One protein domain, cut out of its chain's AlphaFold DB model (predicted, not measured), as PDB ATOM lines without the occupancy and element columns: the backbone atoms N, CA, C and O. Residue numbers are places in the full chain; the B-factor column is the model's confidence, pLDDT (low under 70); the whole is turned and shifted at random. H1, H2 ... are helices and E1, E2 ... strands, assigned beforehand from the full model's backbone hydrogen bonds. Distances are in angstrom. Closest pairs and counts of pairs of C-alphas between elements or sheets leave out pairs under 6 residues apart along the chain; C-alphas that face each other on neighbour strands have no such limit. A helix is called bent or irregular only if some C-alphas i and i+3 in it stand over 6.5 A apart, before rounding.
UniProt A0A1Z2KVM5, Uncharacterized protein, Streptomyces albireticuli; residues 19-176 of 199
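Overview. This is residues 19 to 176 of the 199 residues of an uncharacterized protein of Streptomyces albireticuli (UniProt A0A1Z2KVM5). The domain has two lobes: a curled sheet, E1 to E4, with the small hairpin E5 E6 running on beyond it and the short helix H1 near one end, and a second lobe where H4 packs on both the hairpin E7 E8 and H2, the two helices side by side. Residues 131 to 136, after E9, stick out from the second lobe. The 158 printed residues hold, in order, E1 E2 H1 E3 E4 E5 E6 E7 E8 H2 E9 H3 H4; the class is mixed, with under half of the residues in named elements. The three two- or four-stranded sheets are antiparallel, the largest in the order E1 E2 E3 E4. The whole is compact, with a radius of gyration of the C-alphas of 16.4 A and spans of 44 by 42 by 24 A.

Arrangement. E1, residues 25 to 28, and E2, residues 35 to 40, form a hairpin, with N 27 and O 36 at 2.9 A. H1, residues 50 to 54, is not on the sheet. E3, residues 58 to 61, is antiparallel to E2, with N 39 and O 59 at 3.0 A, and forms a hairpin with E4, residues 68 to 71, with N 60 and O 69 at 2.8 A. This sheet is strongly twisted, but only just, with C-alphas up to 4.4 A off its best plane. E4 runs on into E5, residues 74 to 76, at 18 degrees; E5 and E6, residues 79 to 81, form a hairpin, with N 81 and O 74 at 2.8 A. E7, residues 100 to 103, and E8, residues 106 to 109, form another, with N 101 and O 108 at 2.9 A. H2, residues 113 to 124, touches H4, residues 150 to 167, at a shallow tilt of 19 degrees, opposite ways; their closest C-alphas, of Val 116 and Leu 160, are 6.1 A apart. The closest C-alphas of E7 and H4, of Cys 103 and Gly 159, are also 6.1 A apart. E9, residues 127 to 130, pairs with no named strand. H3, residues 145 to 148, and H4 touch only at the corner, and only just, with 3 pairs of C-alphas within 8 A, made by residues 152 to 156 of H4; the closest are those of Leu 147 and Val 156, 6.8 A. Every O i to N i+4 pair is within hydrogen-bond range in H2, 12 of 14 in H4 and 0 of 1 in H1, where 2 of 2 O i to N i+3 pairs are; H3 is too short for such a pair.

Along the chain. E1 begins at C-alpha 25, (50.957, -27.328, -9.425). E2 is 17.0 A long, H2 15.8 A and H4 25.8 A. H4 is irregular, with C-alphas 151 and 154 7.4 A apart, and ends at C-alpha 167, (57.371, -27.629, -1.170).

Size, cuts and confidence. The C-alphas farthest apart, of Gly 77 and Pro 154, are 48.2 A apart. The printed part has no cut; the links E6 to E7 and E9 to H3 are long. The mean pLDDT of the printed part is 91.6, and residues 130 to 136 are under 70.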
ATOM      1  N   VAL A  19      42.938 -19.566 -10.983       91.44
ATOM      2  CA  VAL A  19      43.602 -20.158 -12.155       91.44
ATOM      3  C   VAL A  19      44.985 -19.545 -12.435       91.44
ATOM      4  O   VAL A  19      45.854 -20.221 -12.981       91.44
ATOM      5  N   GLY A  20      45.238 -18.305 -12.005       92.56
ATOM      6  CA  GLY A  20      46.534 -17.637 -12.144       92.56
ATOM      7  C   GLY A  20      47.673 -18.296 -11.356       92.56
ATOM      8  O   GLY A  20      48.831 -18.002 -11.626       92.56
ATOM      9  N   PHE A  21      47.354 -19.207 -10.432       94.62
ATOM     10  CA  PHE A  21      48.317 -20.011  -9.669       94.62
ATOM     11  C   PHE A  21      48.467 -21.441 -10.216       94.62
ATOM     12  O   PHE A  21      48.983 -22.322  -9.536       94.62
ATOM     13  N   THR A  22      47.953 -21.713 -11.420       94.62
ATOM     14  CA  THR A  22      48.042 -23.040 -12.052       94.62
ATOM     15  C   THR A  22      49.251 -23.185 -12.973       94.62
ATOM     16  O   THR A  22      49.384 -24.202 -13.642       94.62
ATOM     17  N   ASP A  23      50.132 -22.190 -13.048       91.81
ATOM     18  CA  ASP A  23      51.378 -22.205 -13.829       91.81
ATOM     19  C   ASP A  23      52.313 -23.353 -13.421       91.81
ATOM     20  O   ASP A  23      52.999 -23.945 -14.254       91.81
ATOM     21  N   ARG A  24      52.272 -23.723 -12.144       95.38
ATOM     22  CA  ARG A  24      52.962 -24.882 -11.591       95.38
ATOM     23  C   ARG A  24      52.131 -25.431 -10.448       95.38
ATOM     24  O   ARG A  24      51.855 -24.693  -9.513       95.38
ATOM     25  N   ILE A  25      51.733 -26.695 -10.498       97.94
ATOM     26  CA  ILE A  25      50.957 -27.328  -9.425       97.94
ATOM     27  C   ILE A  25      51.740 -28.515  -8.886       97.94
ATOM     28  O   ILE A  25      52.079 -29.430  -9.636       97.94
ATOM     29  N   ALA A  26      52.024 -28.507  -7.589       98.06
ATOM     30  CA  ALA A  26      52.640 -29.637  -6.914       98.06
ATOM     31  C   ALA A  26      51.569 -30.673  -6.537       98.06
ATOM     32  O   ALA A  26      50.627 -30.373  -5.802       98.06
ATOM     33  N   VAL A  27      51.726 -31.902  -7.029       97.81
ATOM     34  CA  VAL A  27      50.774 -33.009  -6.849       97.81
ATOM     35  C   VAL A  27      51.466 -34.264  -6.330       97.81
ATOM     36  O   VAL A  27      52.684 -34.420  -6.435       97.81
ATOM     37  N   VAL A  28      50.680 -35.193  -5.795       97.50
ATOM     38  CA  VAL A  28      51.142 -36.536  -5.442       97.50
ATOM     39  C   VAL A  28      51.272 -37.381  -6.711       97.50
ATOM     40  O   VAL A  28      50.286 -37.640  -7.414       97.50
ATOM     41  N   CYS A  29      52.492 -37.841  -6.985       97.31
ATOM     42  CA  CYS A  29      52.804 -38.707  -8.114       97.31
ATOM     43  C   CYS A  29      51.969 -40.002  -8.060       97.31
ATOM     44  O   CYS A  29      51.945 -40.655  -7.013       97.31
ATOM     45  N   PRO A  30      51.319 -40.415  -9.165       95.12
ATOM     46  CA  PRO A  30      50.618 -41.697  -9.231       95.12
ATOM     47  C   PRO A  30      51.531 -42.919  -9.120       95.12
ATOM     48  O   PRO A  30      51.085 -43.931  -8.599       95.12
ATOM     49  N   GLY A  31      52.777 -42.829  -9.593       95.38
ATOM     50  CA  GLY A  31      53.709 -43.958  -9.605       95.38
ATOM     51  C   GLY A  31      54.368 -44.199  -8.249       95.38
ATOM     52  O   GLY A  31      54.207 -45.258  -7.660       95.38
ATOM     53  N   CYS A  32      55.109 -43.211  -7.736       96.00
ATOM     54  CA  CYS A  32      55.906 -43.388  -6.514       96.00
ATOM     55  C   CYS A  32      55.296 -42.762  -5.255       96.00
ATOM     56  O   CYS A  32      55.840 -42.928  -4.170       96.00
ATOM     57  N   GLY A  33      54.216 -41.983  -5.368       95.62
ATOM     58  CA  GLY A  33      53.633 -41.262  -4.233       95.62
ATOM     59  C   GLY A  33      54.441 -40.061  -3.722       95.62
ATOM     60  O   GLY A  33      53.961 -39.389  -2.810       95.62
ATOM     61  N   GLY A  34      55.614 -39.774  -4.299       96.31
ATOM     62  CA  GLY A  34      56.392 -38.552  -4.063       96.31
ATOM     63  C   GLY A  34      55.826 -37.331  -4.793       96.31
ATOM     64  O   GLY A  34      54.724 -37.371  -5.346       96.31
ATOM     65  N   ARG A  35      56.582 -36.232  -4.824       97.69
ATOM     66  CA  ARG A  35      56.155 -34.991  -5.479       97.69
ATOM     67  C   ARG A  35      56.301 -35.088  -6.997       97.69
ATOM     68  O   ARG A  35      57.368 -35.400  -7.525       97.69
ATOM     69  N   ALA A  36      55.226 -34.762  -7.700       98.06
ATOM     70  CA  ALA A  36      55.214 -34.498  -9.132       98.06
ATOM     71  C   ALA A  36      54.717 -33.074  -9.396       98.06
ATOM     72  O   ALA A  36      54.149 -32.418  -8.519       98.06
ATOM     73  N   LEU A  37      54.956 -32.589 -10.608       98.19
ATOM     74  CA  LEU A  37      54.569 -31.251 -11.031       98.19
ATOM     75  C   LEU A  37      53.654 -31.333 -12.239       98.19
ATOM     76  O   LEU A  37      53.953 -32.047 -13.192       98.19
ATOM     77  N   VAL A  38      52.580 -30.554 -12.204       98.25
ATOM     78  CA  VAL A  38      51.722 -30.271 -13.352       98.25
ATOM     79  C   VAL A  38      52.022 -28.856 -13.832       98.25
ATOM     80  O   VAL A  38      51.919 -27.899 -13.064       98.25
ATOM     81  N   VAL A  39      52.400 -28.719 -15.100       96.81
ATOM     82  CA  VAL A  39      52.750 -27.437 -15.738       96.81
ATOM     83  C   VAL A  39      52.048 -27.311 -17.095       96.81
ATOM     84  O   VAL A  39      51.688 -28.335 -17.684       96.81
ATOM     85  N   PRO A  40      51.809 -26.094 -17.622       95.31
ATOM     86  CA  PRO A  40      51.450 -25.920 -19.027       95.31
ATOM     87  C   PRO A  40      52.452 -26.631 -19.940       95.31
ATOM     88  O   PRO A  40      53.653 -26.641 -19.660       95.31
ATOM     89  N   ARG A  41      51.972 -27.213 -21.042       93.50
ATOM     90  CA  ARG A  41      52.861 -27.771 -22.065       93.50
ATOM     91  C   ARG A  41      53.803 -26.659 -22.571       93.50
ATOM     92  O   ARG A  41      53.303 -25.592 -22.936       93.50
ATOM     93  N   PRO A  42      55.128 -26.884 -22.603       88.56
ATOM     94  CA  PRO A  42      56.072 -25.921 -23.168       88.56
ATOM     95  C   PRO A  42      55.778 -25.608 -24.642       88.56
ATOM     96  O   PRO A  42      55.142 -26.401 -25.339       88.56
ATOM     97  N   GLY A  43      56.259 -24.458 -25.120       87.88
ATOM     98  CA  GLY A  43      56.167 -24.069 -26.534       87.88
ATOM     99  C   GLY A  43      54.795 -23.564 -26.988       87.88
ATOM    100  O   GLY A  43      54.557 -23.430 -28.183       87.88
ATOM    101  N   LEU A  44      53.874 -23.288 -26.063       86.31
ATOM    102  CA  LEU A  44      52.609 -22.640 -26.395       86.31
ATOM    103  C   LEU A  44      52.726 -21.108 -26.271       86.31
ATOM    104  O   LEU A  44      53.386 -20.620 -25.359       86.31
ATOM    105  N   ALA A  45      52.018 -20.360 -27.124       88.00
ATOM    106  CA  ALA A  45      51.974 -18.890 -27.078       88.00
ATOM    107  C   ALA A  45      51.450 -18.348 -25.734       88.00
ATOM    108  O   ALA A  45      50.663 -19.015 -25.065       88.00
ATOM    109  N   GLU A  46      51.820 -17.139 -25.323       85.44
ATOM    110  CA  GLU A  46      51.288 -16.566 -24.079       85.44
ATOM    111  C   GLU A  46      49.752 -16.438 -24.107       85.44
ATOM    112  O   GLU A  46      49.173 -16.141 -25.154       85.44
ATOM    113  N   PRO A  47      49.065 -16.729 -22.983       85.56
ATOM    114  CA  PRO A  47      47.611 -16.632 -22.935       85.56
ATOM    115  C   PRO A  47      47.200 -15.161 -23.002       85.56
ATOM    116  O   PRO A  47      47.724 -14.347 -22.243       85.56
ATOM    117  N   LYS A  48      46.226 -14.825 -23.853       84.31
ATOM    118  CA  LYS A  48      45.696 -13.454 -23.927       84.31
ATOM    119  C   LYS A  48      44.751 -13.168 -22.764       84.31
ATOM    120  O   LYS A  48      44.704 -12.048 -22.262       84.31
ATOM    121  N   TYR A  49      44.030 -14.192 -22.304       84.44
ATOM    122  CA  TYR A  49      43.099 -14.104 -21.183       84.44
ATOM    123  C   TYR A  49      43.395 -15.150 -20.103       84.44
ATOM    124  O   TYR A  49      43.713 -16.303 -20.393       84.44
ATOM    125  N   PHE A  50      43.198 -14.788 -18.828       81.56
ATOM    126  CA  PHE A  50      43.350 -15.724 -17.702       81.56
ATOM    127  C   PHE A  50      42.452 -16.964 -17.820       81.56
ATOM    128  O   PHE A  50      42.824 -18.032 -17.338       81.56
ATOM    129  N   SER A  51      41.285 -16.843 -18.460       83.94
ATOM    130  CA  SER A  51      40.370 -17.965 -18.693       83.94
ATOM    131  C   SER A  51      40.981 -19.050 -19.580       83.94
ATOM    132  O   SER A  51      40.677 -20.223 -19.378       83.94
ATOM    133  N   GLU A  52      41.888 -18.704 -20.498       88.31
ATOM    134  CA  GLU A  52      42.542 -19.678 -21.378       88.31
ATOM    135  C   GLU A  52      43.340 -20.713 -20.586       88.31
ATOM    136  O   GLU A  52      43.390 -21.876 -20.984       88.31
ATOM    137  N   LEU A  53      43.897 -20.331 -19.426       90.75
ATOM    138  CA  LEU A  53      44.643 -21.221 -18.528       90.75
ATOM    139  C   LEU A  53      43.840 -22.465 -18.106       90.75
ATOM    140  O   LEU A  53      44.452 -23.484 -17.776       90.75
ATOM    141  N   LEU A  54      42.505 -22.409 -18.140       90.50
ATOM    142  CA  LEU A  54      41.617 -23.534 -17.828       90.50
ATOM    143  C   LEU A  54      41.618 -24.621 -18.910       90.50
ATOM    144  O   LEU A  54      41.280 -25.763 -18.614       90.50
ATOM    145  N   PHE A  55      41.985 -24.279 -20.144       91.00
ATOM    146  CA  PHE A  55      41.896 -25.170 -21.304       91.00
ATOM    147  C   PHE A  55      43.269 -25.563 -21.856       91.00
ATOM    148  O   PHE A  55      43.365 -26.414 -22.739       91.00
ATOM    149  N   ARG A  56      44.346 -24.934 -21.372       91.75
ATOM    150  CA  ARG A  56      45.691 -25.176 -21.907       91.75
ATOM    151  C   ARG A  56      46.141 -26.608 -21.637       91.75
ATOM    152  O   ARG A  56      46.076 -27.023 -20.477       91.75
ATOM    153  N   PRO A  57      46.702 -27.299 -22.646       94.94
ATOM    154  CA  PRO A  57      47.315 -28.601 -22.450       94.94
ATOM    155  C   PRO A  57      48.332 -28.577 -21.312       94.94
ATOM    156  O   PRO A  57      49.143 -27.644 -21.212       94.94
ATOM    157  N   ARG A  58      48.290 -29.595 -20.454       96.88
ATOM    158  CA  ARG A  58      49.172 -29.730 -19.292       96.88
ATOM    159  C   ARG A  58      50.034 -30.974 -19.411       96.88
ATOM    160  O   ARG A  58      49.644 -31.959 -20.028       96.88
ATOM    161  N   ARG A  59      51.199 -30.929 -18.776       97.50
ATOM    162  CA  ARG A  59      52.077 -32.081 -18.590       97.50
ATOM    163  C   ARG A  59      52.294 -32.311 -17.105       97.50
ATOM    164  O   ARG A  59      52.673 -31.380 -16.394       97.50
ATOM    165  N   LEU A  60      52.082 -33.543 -16.667       98.12
ATOM    166  CA  LEU A  60      52.527 -34.043 -15.377       98.12
ATOM    167  C   LEU A  60      53.918 -34.658 -15.556       98.12
ATOM    168  O   LEU A  60      54.149 -35.401 -16.507       98.12
ATOM    169  N   ALA A  61      54.844 -34.358 -14.649       97.81
ATOM    170  CA  ALA A  61      56.152 -35.003 -14.602       97.81
ATOM    171  C   ALA A  61      56.618 -35.218 -13.156       97.81
ATOM    172  O   ALA A  61      56.547 -34.312 -12.321       97.81
ATOM    173  N   CYS A  62      57.124 -36.413 -12.862       98.00
ATOM    174  CA  CYS A  62      57.760 -36.744 -11.594       98.00
ATOM    175  C   CYS A  62      59.276 -36.847 -11.763       98.00
ATOM    176  O   CYS A  62      59.763 -37.686 -12.514       98.00
ATOM    177  N   ALA A  63      60.026 -36.039 -11.009       96.00
ATOM    178  CA  ALA A  63      61.488 -36.103 -11.003       96.00
ATOM    179  C   ALA A  63      62.042 -37.326 -10.244       96.00
ATOM    180  O   ALA A  63      63.192 -37.688 -10.449       96.00
ATOM    181  N   GLY A  64      61.244 -37.950  -9.368       95.81
ATOM    182  CA  GLY A  64      61.683 -39.089  -8.557       95.81
ATOM    183  C   GLY A  64      61.649 -40.425  -9.300       95.81
ATOM    184  O   GLY A  64      62.616 -41.172  -9.247       95.81
ATOM    185  N   CYS A  65      60.545 -40.735  -9.990       96.88
ATOM    186  CA  CYS A  65      60.385 -42.010 -10.706       96.88
ATOM    187  C   CYS A  65      60.253 -41.879 -12.230       96.88
ATOM    188  O   CYS A  65      60.045 -42.879 -12.906       96.88
ATOM    189  N   GLY A  66      60.304 -40.661 -12.779       97.19
ATOM    190  CA  GLY A  66      60.200 -40.434 -14.222       97.19
ATOM    191  C   GLY A  66      58.786 -40.545 -14.805       97.19
ATOM    192  O   GLY A  66      58.629 -40.385 -16.011       97.19
ATOM    193  N   ALA A  67      57.751 -40.778 -13.987       97.44
ATOM    194  CA  ALA A  67      56.370 -40.829 -14.466       97.44
ATOM    195  C   ALA A  67      55.966 -39.516 -15.155       97.44
ATOM    196  O   ALA A  67      56.172 -38.426 -14.609       97.44
ATOM    197  N   VAL A  68      55.360 -39.635 -16.333       97.75
ATOM    198  CA  VAL A  68      54.893 -38.516 -17.153       97.75
ATOM    199  C   VAL A  68      53.476 -38.780 -17.634       97.75
ATOM    200  O   VAL A  68      53.114 -39.924 -17.886       97.75
ATOM    201  N   ASP A  69      52.686 -37.720 -17.756       97.50
ATOM    202  CA  ASP A  69      51.331 -37.785 -18.303       97.50
ATOM    203  C   ASP A  69      50.978 -36.454 -18.981       97.50
ATOM    204  O   ASP A  69      51.605 -35.418 -18.722       97.50
ATOM    205  N   THR A  70      49.985 -36.466 -19.858       97.44
ATOM    206  CA  THR A  70      49.527 -35.296 -20.607       97.44
ATOM    207  C   THR A  70      48.025 -35.133 -20.481       97.44
ATOM    208  O   THR A  70      47.278 -36.102 -20.514       97.44
ATOM    209  N   TRP A  71      47.582 -33.888 -20.377       96.00
ATOM    210  CA  TRP A  71      46.173 -33.537 -20.308       96.00
ATOM    211  C   TRP A  71      45.839 -32.531 -21.398       96.00
ATOM    212  O   TRP A  71      46.588 -31.574 -21.612       96.00
ATOM    213  N   GLU A  72      44.683 -32.712 -22.022       94.38
ATOM    214  CA  GLU A  72      44.087 -31.768 -22.959       94.38
ATOM    215  C   GLU A  72      42.641 -31.488 -22.549       94.38
ATOM    216  O   GLU A  72      41.974 -32.329 -21.943       94.38
ATOM    217  N   ALA A  73      42.153 -30.287 -22.862       91.94
ATOM    218  CA  ALA A  73      40.776 -29.927 -22.570       91.94
ATOM    219  C   ALA A  73      39.810 -30.812 -23.363       91.94
ATOM    220  O   ALA A  73      39.919 -30.927 -24.585       91.94
ATOM    221  N   GLY A  74      38.832 -31.390 -22.667       88.00
ATOM    222  CA  GLY A  74      37.751 -32.123 -23.313       88.00
ATOM    223  C   GLY A  74      36.875 -31.207 -24.168       88.00
ATOM    224  O   GLY A  74      36.899 -29.982 -24.034       88.00
ATOM    225  N   THR A  75      36.051 -31.799 -25.027       87.50
ATOM    226  CA  THR A  75      35.120 -31.071 -25.898       87.50
ATOM    227  C   THR A  75      33.673 -31.452 -25.609       87.50
ATOM    228  O   THR A  75      33.365 -32.615 -25.358       87.50
ATOM    229  N   ARG A  76      32.762 -30.480 -25.699       84.62
ATOM    230  CA  ARG A  76      31.309 -30.681 -25.700       84.62
ATOM    231  C   ARG A  76      30.710 -29.887 -26.860       84.62
ATOM    232  O   ARG A  76      30.603 -28.663 -26.790       84.62
ATOM    233  N   GLY A  77      30.344 -30.583 -27.937       85.69
ATOM    234  CA  GLY A  77      30.010 -29.938 -29.212       85.69
ATOM    235  C   GLY A  77      31.201 -29.125 -29.734       85.69
ATOM    236  O   GLY A  77      32.331 -29.602 -29.706       85.69
ATOM    237  N   ALA A  78      30.960 -27.875 -30.139       82.56
ATOM    238  CA  ALA A  78      32.008 -26.936 -30.565       82.56
ATOM    239  C   ALA A  78      32.759 -26.246 -29.398       82.56
ATOM    240  O   ALA A  78      33.639 -25.410 -29.623       82.56
ATOM    241  N   GLY A  79      32.398 -26.548 -28.146       84.44
ATOM    242  CA  GLY A  79      32.999 -25.945 -26.959       84.44
ATOM    243  C   GLY A  79      34.099 -26.795 -26.334       84.44
ATOM    244  O   GLY A  79      33.985 -28.016 -26.259       84.44
ATOM    245  N   LEU A  80      35.142 -26.143 -25.827       86.62
ATOM    246  CA  LEU A  80      36.097 -26.729 -24.893       86.62
ATOM    247  C   LEU A  80      35.515 -26.709 -23.480       86.62
ATOM    248  O   LEU A  80      34.901 -25.728 -23.053       86.62
ATOM    249  N   VAL A  81      35.734 -27.799 -22.755       87.50
ATOM    250  CA  VAL A  81      35.378 -27.958 -21.348       87.50
ATOM    251  C   VAL A  81      36.620 -27.676 -20.517       87.50
ATOM    252  O   VAL A  81      37.645 -28.346 -20.650       87.50
ATOM    253  N   GLY A  82      36.533 -26.644 -19.687       85.50
ATOM    254  CA  GLY A  82      37.638 -26.153 -18.887       85.50
ATOM    255  C   GLY A  82      37.845 -26.994 -17.645       85.50
ATOM    256  O   GLY A  82      36.915 -27.582 -17.087       85.50
ATOM    257  N   ALA A  83      39.089 -27.017 -17.184       90.44
ATOM    258  CA  ALA A  83      39.407 -27.491 -15.854       90.44
ATOM    259  C   ALA A  83      38.674 -26.632 -14.805       90.44
ATOM    260  O   ALA A  83      38.420 -25.448 -15.026       90.44
ATOM    261  N   ALA A  84      38.355 -27.209 -13.647       88.81
ATOM    262  CA  ALA A  84      37.691 -26.504 -12.548       88.81
ATOM    263  C   ALA A  84      38.651 -26.348 -11.355       88.81
ATOM    264  O   ALA A  84      38.773 -27.281 -10.556       88.81
ATOM    265  N   PRO A  85      39.350 -25.200 -11.224       90.19
ATOM    266  CA  PRO A  85      40.218 -24.920 -10.091       90.19
ATOM    267  C   PRO A  85      39.457 -24.862  -8.768       90.19
ATOM    268  O   PRO A  85      38.296 -24.462  -8.697       90.19
ATOM    269  N   GLY A  86      40.181 -25.185  -7.709       89.12
ATOM    270  CA  GLY A  86      39.740 -25.215  -6.327       89.12
ATOM    271  C   GLY A  86      39.847 -26.610  -5.725       89.12
ATOM    272  O   GLY A  86      39.871 -27.619  -6.425       89.12
ATOM    273  N   GLY A  87      39.883 -26.635  -4.400       89.75
ATOM    274  CA  GLY A  87      39.902 -27.846  -3.602       89.75
ATOM    275  C   GLY A  87      41.247 -28.568  -3.528       89.75
ATOM    276  O   GLY A  87      42.286 -28.086  -3.963       89.75
ATOM    277  N   THR A  88      41.176 -29.753  -2.936       93.31
ATOM    278  CA  THR A  88      42.299 -30.617  -2.518       93.31
ATOM    279  C   THR A  88      42.919 -31.457  -3.647       93.31
ATOM    280  O   THR A  88      43.837 -32.245  -3.423       93.31
ATOM    281  N   GLU A  89      42.444 -31.287  -4.881       93.81
ATOM    282  CA  GLU A  89      42.925 -31.994  -6.070       93.81
ATOM    283  C   GLU A  89      43.332 -30.986  -7.151       93.81
ATOM    284  O   GLU A  89      42.757 -29.899  -7.263       93.81
ATOM    285  N   ASP A  90      44.314 -31.349  -7.974       94.75
ATOM    286  CA  ASP A  90      44.650 -30.559  -9.148       94.75
ATOM    287  C   ASP A  90      43.501 -30.605 -10.170       94.75
ATOM    288  O   ASP A  90      42.815 -31.627 -10.315       94.75
ATOM    289  N   PRO A  91      43.257 -29.504 -10.893       93.88
ATOM    290  CA  PRO A  91      42.061 -29.389 -11.711       93.88
ATOM    291  C   PRO A  91      42.151 -30.145 -13.046       93.88
ATOM    292  O   PRO A  91      41.122 -30.280 -13.705       93.88
ATOM    293  N   PHE A  92      43.328 -30.644 -13.437       95.19
ATOM    294  CA  PHE A  92      43.580 -31.260 -14.744       95.19
ATOM    295  C   PHE A  92      43.612 -32.790 -14.651       95.19
ATOM    296  O   PHE A  92      42.814 -33.473 -15.283       95.19
ATOM    297  N   PHE A  93      44.482 -33.331 -13.800       95.00
ATOM    298  CA  PHE A  93      44.709 -34.768 -13.634       95.00
ATOM    299  C   PHE A  93      43.964 -35.359 -12.429       95.00
ATOM    300  O   PHE A  93      44.046 -36.564 -12.185       95.00
ATOM    301  N   ARG A  94      43.241 -34.528 -11.657       93.44
ATOM    302  CA  ARG A  94      42.500 -34.930 -10.444       93.44
ATOM    303  C   ARG A  94      43.382 -35.651  -9.421       93.44
ATOM    304  O   ARG A  94      42.914 -36.501  -8.662       93.44
ATOM    305  N   ARG A  95      44.673 -35.327  -9.403       95.12
ATOM    306  CA  ARG A  95      45.639 -35.839  -8.439       95.12
ATOM    307  C   ARG A  95      45.513 -35.056  -7.144       95.12
ATOM    308  O   ARG A  95      45.316 -33.842  -7.180       95.12
ATOM    309  N   PRO A  96      45.688 -35.713  -5.997       95.88
ATOM    310  CA  PRO A  96      45.740 -34.990  -4.746       95.88
ATOM    311  C   PRO A  96      46.931 -34.024  -4.723       95.88
ATOM    312  O   PRO A  96      48.024 -34.359  -5.194       95.88
ATOM    313  N   LEU A  97      46.729 -32.816  -4.197       97.25
ATOM    314  CA  LEU A  97      47.789 -31.811  -4.111       97.25
ATOM    315  C   LEU A  97      48.880 -32.242  -3.124       97.25
ATOM    316  O   LEU A  97      48.599 -32.845  -2.088       97.25
ATOM    317  N   TRP A  98      50.126 -31.891  -3.433       97.44
ATOM    318  CA  TRP A  98      51.268 -32.104  -2.543       97.44
ATOM    319  C   TRP A  98      51.225 -31.149  -1.347       97.44
ATOM    320  O   TRP A  98      51.455 -31.553  -0.211       97.44
ATOM    321  N   LEU A  99      50.898 -29.878  -1.603       97.44
ATOM    322  CA  LEU A  99      50.863 -28.825  -0.591       97.44
ATOM    323  C   LEU A  99      49.516 -28.823   0.123       97.44
ATOM    324  O   LEU A  99      48.647 -28.004  -0.176       97.44
ATOM    325  N   GLN A 100      49.352 -29.750   1.064       95.94
ATOM    326  CA  GLN A 100      48.167 -29.855   1.913       95.94
ATOM    327  C   GLN A 100      48.538 -30.170   3.357       95.94
ATOM    328  O   GLN A 100      49.445 -30.955   3.622       95.94
ATOM    329  N   THR A 101      47.812 -29.599   4.311       95.62
ATOM    330  CA  THR A 101      47.983 -29.894   5.736       95.62
ATOM    331  C   THR A 101      46.670 -29.734   6.492       95.62
ATOM    332  O   THR A 101      45.783 -28.983   6.078       95.62
ATOM    333  N   ARG A 102      46.541 -30.425   7.627       94.44
ATOM    334  CA  ARG A 102      45.426 -30.197   8.548       94.44
ATOM    335  C   ARG A 102      45.648 -28.873   9.277       94.44
ATOM    336  O   ARG A 102      46.695 -28.643   9.870       94.44
ATOM    337  N   CYS A 103      44.645 -28.008   9.257       94.38
ATOM    338  CA  CYS A 103      44.669 -26.700   9.894       94.38
ATOM    339  C   CYS A 103      43.269 -26.356  10.410       94.38
ATOM    340  O   CYS A 103      42.305 -26.357   9.649       94.38
ATOM    341  N   ALA A 104      43.152 -26.051  11.705       90.75
ATOM    342  CA  ALA A 104      41.884 -25.669  12.342       90.75
ATOM    343  C   ALA A 104      40.716 -26.650  12.055       90.75
ATOM    344  O   ALA A 104      39.592 -26.230  11.782       90.75
ATOM    345  N   GLY A 105      40.994 -27.962  12.083       89.31
ATOM    346  CA  GLY A 105      40.001 -29.016  11.825       89.31
ATOM    347  C   GLY A 105      39.577 -29.158  10.357       89.31
ATOM    348  O   GLY A 105      38.590 -29.825  10.066       89.31
ATOM    349  N   ARG A 106      40.287 -28.509   9.428       92.38
ATOM    350  CA  ARG A 106      40.033 -28.526   7.980       92.38
ATOM    351  C   ARG A 106      41.332 -28.757   7.214       92.38
ATOM    352  O   ARG A 106      42.402 -28.809   7.814       92.38
ATOM    353  N   ILE A 107      41.244 -28.880   5.892       93.81
ATOM    354  CA  ILE A 107      42.421 -28.980   5.025       93.81
ATOM    355  C   ILE A 107      42.779 -27.595   4.496       93.81
ATOM    356  O   ILE A 107      41.974 -26.943   3.831       93.81
ATOM    357  N   LEU A 108      43.994 -27.154   4.805       95.62
ATOM    358  CA  LEU A 108      44.639 -26.021   4.162       95.62
ATOM    359  C   LEU A 108      45.467 -26.551   2.995       95.62
ATOM    360  O   LEU A 108      46.261 -27.473   3.178       95.62
ATOM    361  N   TRP A 109      45.298 -25.964   1.819       96.62
ATOM    362  CA  TRP A 109      45.969 -26.406   0.606       96.62
ATOM    363  C   TRP A 109      46.425 -25.220  -0.243       96.62
ATOM    364  O   TRP A 109      45.894 -24.115  -0.124       96.62
ATOM    365  N   ALA A 110      47.401 -25.463  -1.110       97.31
ATOM    366  CA  ALA A 110      47.854 -24.524  -2.127       97.31
ATOM    367  C   ALA A 110      48.317 -25.274  -3.385       97.31
ATOM    368  O   ALA A 110      48.563 -26.477  -3.353       97.31
ATOM    369  N   TYR A 111      48.453 -24.562  -4.506       97.69
ATOM    370  CA  TYR A 111      48.967 -25.153  -5.750       97.69
ATOM    371  C   TYR A 111      50.490 -25.098  -5.824       97.69
ATOM    372  O   TYR A 111      51.133 -26.059  -6.245       97.69
ATOM    373  N   ASN A 112      51.054 -23.976  -5.392       97.62
ATOM    374  CA  ASN A 112      52.480 -23.697  -5.385       97.62
ATOM    375  C   ASN A 112      52.810 -22.637  -4.332       97.62
ATOM    376  O   ASN A 112      51.919 -22.074  -3.693       97.62
ATOM    377  N   THR A 113      54.096 -22.336  -4.196       96.69
ATOM    378  CA  THR A 113      54.615 -21.334  -3.261       96.69
ATOM    379  C   THR A 113      54.045 -19.941  -3.511       96.69
ATOM    380  O   THR A 113      53.648 -19.289  -2.556       96.69
ATOM    381  N   ARG A 114      53.851 -19.522  -4.771       96.69
ATOM    382  CA  ARG A 114      53.215 -18.228  -5.087       96.69
ATOM    383  C   ARG A 114      51.795 -18.134  -4.513       96.69
ATOM    384  O   ARG A 114      51.400 -17.087  -4.012       96.69
ATOM    385  N   HIS A 115      51.030 -19.225  -4.566       97.00
ATOM    386  CA  HIS A 115      49.713 -19.301  -3.936       97.00
ATOM    387  C   HIS A 115      49.831 -19.233  -2.403       97.00
ATOM    388  O   HIS A 115      49.087 -18.486  -1.771       97.00
ATOM    389  N   VAL A 116      50.791 -19.945  -1.803       97.50
ATOM    390  CA  VAL A 116      51.058 -19.872  -0.352       97.50
ATOM    391  C   VAL A 116      51.400 -18.443   0.082       97.50
ATOM    392  O   VAL A 116      50.881 -17.973   1.092       97.50
ATOM    393  N   ASP A 117      52.216 -17.738  -0.698       95.94
ATOM    394  CA  ASP A 117      52.644 -16.371  -0.414       95.94
ATOM    395  C   ASP A 117      51.485 -15.378  -0.479       95.94
ATOM    396  O   ASP A 117      51.332 -14.565   0.432       95.94
ATOM    397  N   GLU A 118      50.617 -15.495  -1.487       95.50
ATOM    398  CA  GLU A 118      49.412 -14.668  -1.587       95.50
ATOM    399  C   GLU A 118      48.467 -14.899  -0.396       95.50
ATOM    400  O   GLU A 118      47.967 -13.947   0.210       95.50
ATOM    401  N   LEU A 119      48.250 -16.164  -0.012       95.69
ATOM    402  CA  LEU A 119      47.433 -16.499   1.157       95.69
ATOM    403  C   LEU A 119      48.048 -15.949   2.448       95.69
ATOM    404  O   LEU A 119      47.324 -15.403   3.280       95.69
ATOM    405  N   ALA A 120      49.367 -16.061   2.620       95.69
ATOM    406  CA  ALA A 120      50.063 -15.580   3.810       95.69
ATOM    407  C   ALA A 120      49.994 -14.054   3.917       95.69
ATOM    408  O   ALA A 120      49.678 -13.537   4.989       95.69
ATOM    409  N   ALA A 121      50.208 -13.346   2.804       93.69
ATOM    410  CA  ALA A 121      50.095 -11.894   2.739       93.69
ATOM    411  C   ALA A 121      48.681 -11.427   3.125       93.69
ATOM    412  O   ALA A 121      48.525 -10.536   3.958       93.69
ATOM    413  N   TYR A 122      47.641 -12.077   2.596       93.06
ATOM    414  CA  TYR A 122      46.253 -11.743   2.921       93.06
ATOM    415  C   TYR A 122      45.871 -12.058   4.379       93.06
ATOM    416  O   TYR A 122      45.217 -11.260   5.065       93.06
ATOM    417  N   VAL A 123      46.244 -13.242   4.872       93.38
ATOM    418  CA  VAL A 123      45.885 -13.701   6.223       93.38
ATOM    419  C   VAL A 123      46.629 -12.893   7.286       93.38
ATOM    420  O   VAL A 123      46.008 -12.503   8.283       93.38
ATOM    421  N   GLY A 124      47.916 -12.620   7.053       91.69
ATOM    422  CA  GLY A 124      48.791 -11.847   7.935       91.69
ATOM    423  C   GLY A 124      48.477 -10.353   7.965       91.69
ATOM    424  O   GLY A 124      48.769  -9.694   8.959       91.69
ATOM    425  N   ALA A 125      47.817  -9.819   6.936       90.25
ATOM    426  CA  ALA A 125      47.412  -8.424   6.928       90.25
ATOM    427  C   ALA A 125      46.356  -8.105   8.001       90.25
ATOM    428  O   ALA A 125      45.372  -8.831   8.215       90.25
ATOM    429  N   HIS A 126      46.566  -6.967   8.656       83.88
ATOM    430  CA  HIS A 126      45.641  -6.350   9.601       83.88
ATOM    431  C   HIS A 126      44.625  -5.463   8.885       83.88
ATOM    432  O   HIS A 126      43.466  -5.428   9.293       83.88
ATOM    433  N   LEU A 127      45.038  -4.812   7.794       83.81
ATOM    434  CA  LEU A 127      44.151  -4.068   6.911       83.81
ATOM    435  C   LEU A 127      44.126  -4.718   5.525       83.81
ATOM    436  O   LEU A 127      45.167  -4.993   4.934       83.81
ATOM    437  N   ARG A 128      42.920  -4.974   5.019       83.62
ATOM    438  CA  ARG A 128      42.680  -5.645   3.739       83.62
ATOM    439  C   ARG A 128      41.898  -4.698   2.850       83.62
ATOM    440  O   ARG A 128      40.720  -4.452   3.098       83.62
ATOM    441  N   GLU A 129      42.559  -4.168   1.842       82.06
ATOM    442  CA  GLU A 129      41.961  -3.240   0.897       82.06
ATOM    443  C   GLU A 129      41.482  -4.014  -0.327       82.06
ATOM    444  O   GLU A 129      42.211  -4.807  -0.932       82.06
ATOM    445  N   ARG A 130      40.215  -3.807  -0.680       69.31
ATOM    446  CA  ARG A 130      39.628  -4.420  -1.863       69.31
ATOM    447  C   ARG A 130      40.012  -3.571  -3.071       69.31
ATOM    448  O   ARG A 130      39.599  -2.419  -3.150       69.31
ATOM    449  N   GLY A 131      40.795  -4.124  -3.993       64.50
ATOM    450  CA  GLY A 131      41.053  -3.462  -5.270       64.50
ATOM    451  C   GLY A 131      39.779  -3.338  -6.111       64.50
ATOM    452  O   GLY A 131      38.799  -4.052  -5.889       64.50
ATOM    453  N   GLY A 132      39.800  -2.459  -7.117       57.34
ATOM    454  CA  GLY A 132      38.673  -2.222  -8.034       57.34
ATOM    455  C   GLY A 132      38.363  -3.367  -9.011       57.34
ATOM    456  O   GLY A 132      37.533  -3.208  -9.901       57.34
ATOM    457  N   ALA A 133      39.032  -4.516  -8.886       57.31
ATOM    458  CA  ALA A 133      38.817  -5.667  -9.754       57.31
ATOM    459  C   ALA A 133      37.479  -6.362  -9.453       57.31
ATOM    460  O   ALA A 133      37.051  -6.457  -8.301       57.31
ATOM    461  N   SER A 134      36.834  -6.889 -10.502       58.16
ATOM    462  CA  SER A 134      35.531  -7.549 -10.391       58.16
ATOM    463  C   SER A 134      35.562  -8.674  -9.339       58.16
ATOM    464  O   SER A 134      36.266  -9.677  -9.512       58.16
ATOM    465  N   PRO A 135      34.795  -8.542  -8.241       60.69
ATOM    466  CA  PRO A 135      34.890  -9.423  -7.083       60.69
ATOM    467  C   PRO A 135      34.344 -10.817  -7.348       60.69
ATOM    468  O   PRO A 135      34.524 -11.707  -6.515       60.69
ATOM    469  N   THR A 136      33.646 -11.005  -8.472       66.25
ATOM    470  CA  THR A 136      33.063 -12.293  -8.793       66.25
ATOM    471  C   THR A 136      34.160 -13.304  -8.982       66.25
ATOM    472  O   THR A 136      34.034 -14.334  -8.354       66.25
ATOM    473  N   MET A 137      35.231 -13.033  -9.738       73.19
ATOM    474  CA  MET A 137      36.172 -14.083 -10.147       73.19
ATOM    475  C   MET A 137      37.484 -14.195  -9.346       73.19
ATOM    476  O   MET A 137      38.184 -15.208  -9.450       73.19
ATOM    477  N   ALA A 138      37.784 -13.208  -8.504       84.19
ATOM    478  CA  ALA A 138      38.988 -13.175  -7.677       84.19
ATOM    479  C   ALA A 138      39.035 -14.308  -6.629       84.19
ATOM    480  O   ALA A 138      38.010 -14.747  -6.098       84.19
ATOM    481  N   MET A 139      40.244 -14.781  -6.313       90.44
ATOM    482  CA  MET A 139      40.478 -15.849  -5.335       90.44
ATOM    483  C   MET A 139      40.146 -15.406  -3.905       90.44
ATOM    484  O   MET A 139      39.425 -16.109  -3.198       90.44
ATOM    485  N   ILE A 140      40.647 -14.239  -3.489       88.06
ATOM    486  CA  ILE A 140      40.578 -13.759  -2.102       88.06
ATOM    487  C   ILE A 140      39.133 -13.635  -1.582       88.06
ATOM    488  O   ILE A 140      38.833 -14.192  -0.517       88.06
ATOM    489  N   PRO A 141      38.183 -13.004  -2.306       86.00
ATOM    490  CA  PRO A 141      36.796 -12.920  -1.848       86.00
ATOM    491  C   PRO A 141      36.142 -14.294  -1.641       86.00
ATOM    492  O   PRO A 141      35.328 -14.461  -0.727       86.00
ATOM    493  N   ARG A 142      36.543 -15.289  -2.443       86.19
ATOM    494  CA  ARG A 142      36.010 -16.658  -2.442       86.19
ATOM    495  C   ARG A 142      36.651 -17.594  -1.429       86.19
ATOM    496  O   ARG A 142      36.199 -18.731  -1.303       86.19
ATOM    497  N   LEU A 143      37.666 -17.137  -0.697       90.00
ATOM    498  CA  LEU A 143      38.276 -17.950   0.345       90.00
ATOM    499  C   LEU A 143      37.221 -18.396   1.371       90.00
ATOM    500  O   LEU A 143      36.344 -17.597   1.739       90.00
ATOM    501  N   PRO A 144      37.315 -19.642   1.873       89.94
ATOM    502  CA  PRO A 144      36.419 -20.137   2.905       89.94
ATOM    503  C   PRO A 144      36.385 -19.214   4.125       89.94
ATOM    504  O   PRO A 144      37.411 -18.687   4.558       89.94
ATOM    505  N   ALA A 145      35.203 -19.050   4.727       91.12
ATOM    506  CA  ALA A 145      35.022 -18.159   5.876       91.12
ATOM    507  C   ALA A 145      35.986 -18.481   7.033       91.12
ATOM    508  O   ALA A 145      36.531 -17.570   7.649       91.12
ATOM    509  N   TRP A 146      36.252 -19.768   7.284       92.62
ATOM    510  CA  TRP A 146      37.158 -20.206   8.347       92.62
ATOM    511  C   TRP A 146      38.595 -19.699   8.160       92.62
ATOM    512  O   TRP A 146      39.240 -19.377   9.152       92.62
ATOM    513  N   LEU A 147      39.074 -19.583   6.917       92.38
ATOM    514  CA  LEU A 147      40.429 -19.123   6.602       92.38
ATOM    515  C   LEU A 147      40.562 -17.607   6.817       92.38
ATOM    516  O   LEU A 147      41.634 -17.108   7.144       92.38
ATOM    517  N   LYS A 148      39.447 -16.875   6.695       90.06
ATOM    518  CA  LYS A 148      39.377 -15.417   6.878       90.06
ATOM    519  C   LYS A 148      39.187 -14.985   8.337       90.06
ATOM    520  O   LYS A 148      39.431 -13.814   8.643       90.06
ATOM    521  N   ARG A 149      38.748 -15.895   9.218       91.56
ATOM    522  CA  ARG A 149      38.486 -15.628  10.642       91.56
ATOM    523  C   ARG A 149      39.766 -15.257  11.392       91.56
ATOM    524  O   ARG A 149      40.759 -15.974  11.313       91.56
ATOM    525  N   ALA A 150      39.705 -14.178  12.174       90.00
ATOM    526  CA  ALA A 150      40.840 -13.674  12.949       90.00
ATOM    527  C   ALA A 150      41.386 -14.708  13.952       90.00
ATOM    528  O   ALA A 150      42.595 -14.895  14.032       90.00
ATOM    529  N   GLU A 151      40.509 -15.452  14.630       92.25
ATOM    530  CA  GLU A 151      40.871 -16.520  15.580       92.25
ATOM    531  C   GLU A 151      41.727 -17.632  14.951       92.25
ATOM    532  O   GLU A 151      42.563 -18.247  15.612       92.25
ATOM    533  N   ASN A 152      41.541 -17.889  13.652       94.38
ATOM    534  CA  ASN A 152      42.296 -18.904  12.924       94.38
ATOM    535  C   ASN A 152      43.602 -18.366  12.337       94.38
ATOM    536  O   ASN A 152      44.426 -19.176  11.915       94.38
ATOM    537  N   ARG A 153      43.832 -17.044  12.326       94.31
ATOM    538  CA  ARG A 153      45.026 -16.409  11.741       94.31
ATOM    539  C   ARG A 153      46.340 -17.085  12.161       94.31
ATOM    540  O   ARG A 153      47.063 -17.496  11.255       94.31
ATOM    541  N   PRO A 154      46.662 -17.261  13.461       95.62
ATOM    542  CA  PRO A 154      47.939 -17.870  13.846       95.62
ATOM    543  C   PRO A 154      48.063 -19.317  13.351       95.62
ATOM    544  O   PRO A 154      49.112 -19.710  12.846       95.62
ATOM    545  N   LYS A 155      46.972 -20.095  13.412       96.75
ATOM    546  CA  LYS A 155      46.943 -21.487  12.933       96.75
ATOM    547  C   LYS A 155      47.132 -21.567  11.419       96.75
ATOM    548  O   LYS A 155      47.884 -22.410  10.944       96.75
ATOM    549  N   VAL A 156      46.473 -20.684  10.667       96.94
ATOM    550  CA  VAL A 156      46.575 -20.630   9.203       96.94
ATOM    551  C   VAL A 156      47.977 -20.216   8.776       96.94
ATOM    552  O   VAL A 156      48.536 -20.870   7.906       96.94
ATOM    553  N   LEU A 157      48.572 -19.196   9.400       97.38
ATOM    554  CA  LEU A 157      49.945 -18.781   9.091       97.38
ATOM    555  C   LEU A 157      50.952 -19.907   9.362       97.38
ATOM    556  O   LEU A 157      51.754 -20.218   8.488       97.38
ATOM    557  N   ALA A 158      50.848 -20.593  10.505       97.69
ATOM    558  CA  ALA A 158      51.680 -21.763  10.796       97.69
ATOM    559  C   ALA A 158      51.462 -22.909   9.784       97.69
ATOM    560  O   ALA A 158      52.409 -23.571   9.350       97.69
ATOM    561  N   GLY A 159      50.215 -23.122   9.359       97.62
ATOM    562  CA  GLY A 159      49.882 -24.070   8.301       97.62
ATOM    563  C   GLY A 159      50.518 -23.696   6.959       97.62
ATOM    564  O   GLY A 159      51.071 -24.565   6.291       97.62
ATOM    565  N   LEU A 160      50.498 -22.417   6.577       98.06
ATOM    566  CA  LEU A 160      51.129 -21.921   5.351       98.06
ATOM    567  C   LEU A 160      52.655 -22.070   5.399       98.06
ATOM    568  O   LEU A 160      53.237 -22.510   4.411       98.06
ATOM    569  N   GLU A 161      53.298 -21.822   6.542       97.94
ATOM    570  CA  GLU A 161      54.730 -22.116   6.721       97.94
ATOM    571  C   GLU A 161      55.038 -23.609   6.575       97.94
ATOM    572  O   GLU A 161      56.018 -23.996   5.935       97.94
ATOM    573  N   THR A 162      54.158 -24.470   7.094       97.31
ATOM    574  CA  THR A 162      54.266 -25.922   6.897       97.31
ATOM    575  C   THR A 162      54.214 -26.274   5.409       97.31
ATOM    576  O   THR A 162      55.017 -27.081   4.942       97.31
ATOM    577  N   LEU A 163      53.324 -25.638   4.634       97.75
ATOM    578  CA  LEU A 163      53.265 -25.828   3.181       97.75
ATOM    579  C   LEU A 163      54.541 -25.332   2.483       97.75
ATOM    580  O   LEU A 163      55.061 -26.043   1.625       97.75
ATOM    581  N   ARG A 164      55.095 -24.173   2.872       97.12
ATOM    582  CA  ARG A 164      56.385 -23.686   2.337       97.12
ATOM    583  C   ARG A 164      57.516 -24.677   2.595       97.12
ATOM    584  O   ARG A 164      58.343 -24.918   1.718       97.12
ATOM    585  N   ALA A 165      57.562 -25.258   3.793       96.69
ATOM    586  CA  ALA A 165      58.548 -26.276   4.133       96.69
ATOM    587  C   ALA A 165      58.354 -27.563   3.317       96.69
ATOM    588  O   ALA A 165      59.336 -28.157   2.868       96.69
ATOM    589  N   LEU A 166      57.103 -27.966   3.090       95.88
ATOM    590  CA  LEU A 166      56.744 -29.160   2.328       95.88
ATOM    591  C   LEU A 166      57.076 -29.043   0.832       95.88
ATOM    592  O   LEU A 166      57.421 -30.048   0.211       95.88
ATOM    593  N   ASP A 167      57.035 -27.840   0.249       95.00
ATOM    594  CA  ASP A 167      57.371 -27.629  -1.170       95.00
ATOM    595  C   ASP A 167      58.840 -27.937  -1.505       95.00
ATOM    596  O   ASP A 167      59.163 -28.319  -2.632       95.00
ATOM    597  N   ARG A 168      59.731 -27.836  -0.510       94.62
ATOM    598  CA  ARG A 168      61.150 -28.204  -0.644       94.62
ATOM    599  C   ARG A 168      61.386 -29.715  -0.622       94.62
ATOM    600  O   ARG A 168      62.474 -30.164  -0.971       94.62
ATOM    601  N   ARG A 169      60.386 -30.494  -0.212       95.44
ATOM    602  CA  ARG A 169      60.460 -31.952  -0.092       95.44
ATOM    603  C   ARG A 169      59.886 -32.638  -1.330       95.44
ATOM    604  O   ARG A 169      59.096 -32.051  -2.074       95.44
ATOM    605  N   SER A 170      60.289 -33.882  -1.578       94.50
ATOM    606  CA  SER A 170      59.929 -34.580  -2.822       94.50
ATOM    607  C   SER A 170      59.688 -36.080  -2.689       94.50
ATOM    608  O   SER A 170      59.107 -36.666  -3.605       94.50
ATOM    609  N   THR A 171      60.090 -36.718  -1.590       95.19
ATOM    610  CA  THR A 171      59.981 -38.175  -1.446       95.19
ATOM    611  C   THR A 171      58.611 -38.573  -0.916       95.19
ATOM    612  O   THR A 171      57.955 -37.789  -0.242       95.19
ATOM    613  N   ALA A 172      58.162 -39.803  -1.169       92.75
ATOM    614  CA  ALA A 172      56.855 -40.268  -0.696       92.75
ATOM    615  C   ALA A 172      56.686 -40.194   0.834       92.75
ATOM    616  O   ALA A 172      55.577 -39.952   1.308       92.75
ATOM    617  N   ALA A 173      57.778 -40.359   1.591       93.00
ATOM    618  CA  ALA A 173      57.790 -40.275   3.052       93.00
ATOM    619  C   ALA A 173      57.557 -38.848   3.573       93.00
ATOM    620  O   ALA A 173      57.038 -38.663   4.669       93.00
ATOM    621  N   ASP A 174      57.890 -37.834   2.773       93.75
ATOM    622  CA  ASP A 174      57.679 -36.432   3.129       93.75
ATOM    623  C   ASP A 174      56.221 -35.989   2.996       93.75
ATOM    624  O   ASP A 174      55.848 -34.916   3.478       93.75
ATOM    625  N   ARG A 175      55.407 -36.776   2.289       92.56
ATOM    626  CA  ARG A 175      54.032 -36.429   1.950       92.56
ATOM    627  C   ARG A 175      53.202 -36.250   3.217       92.56
ATOM    628  O   ARG A 175      53.119 -37.140   4.058       92.56
ATOM    629  N   SER A 176      52.489 -35.133   3.290       92.44
ATOM    630  CA  SER A 176      51.509 -34.893   4.347       92.44
ATOM    631  C   SER A 176      50.421 -35.972   4.372       92.44
ATOM    632  O   SER A 176      49.903 -36.369   3.325       92.44
TER     633      SER A 176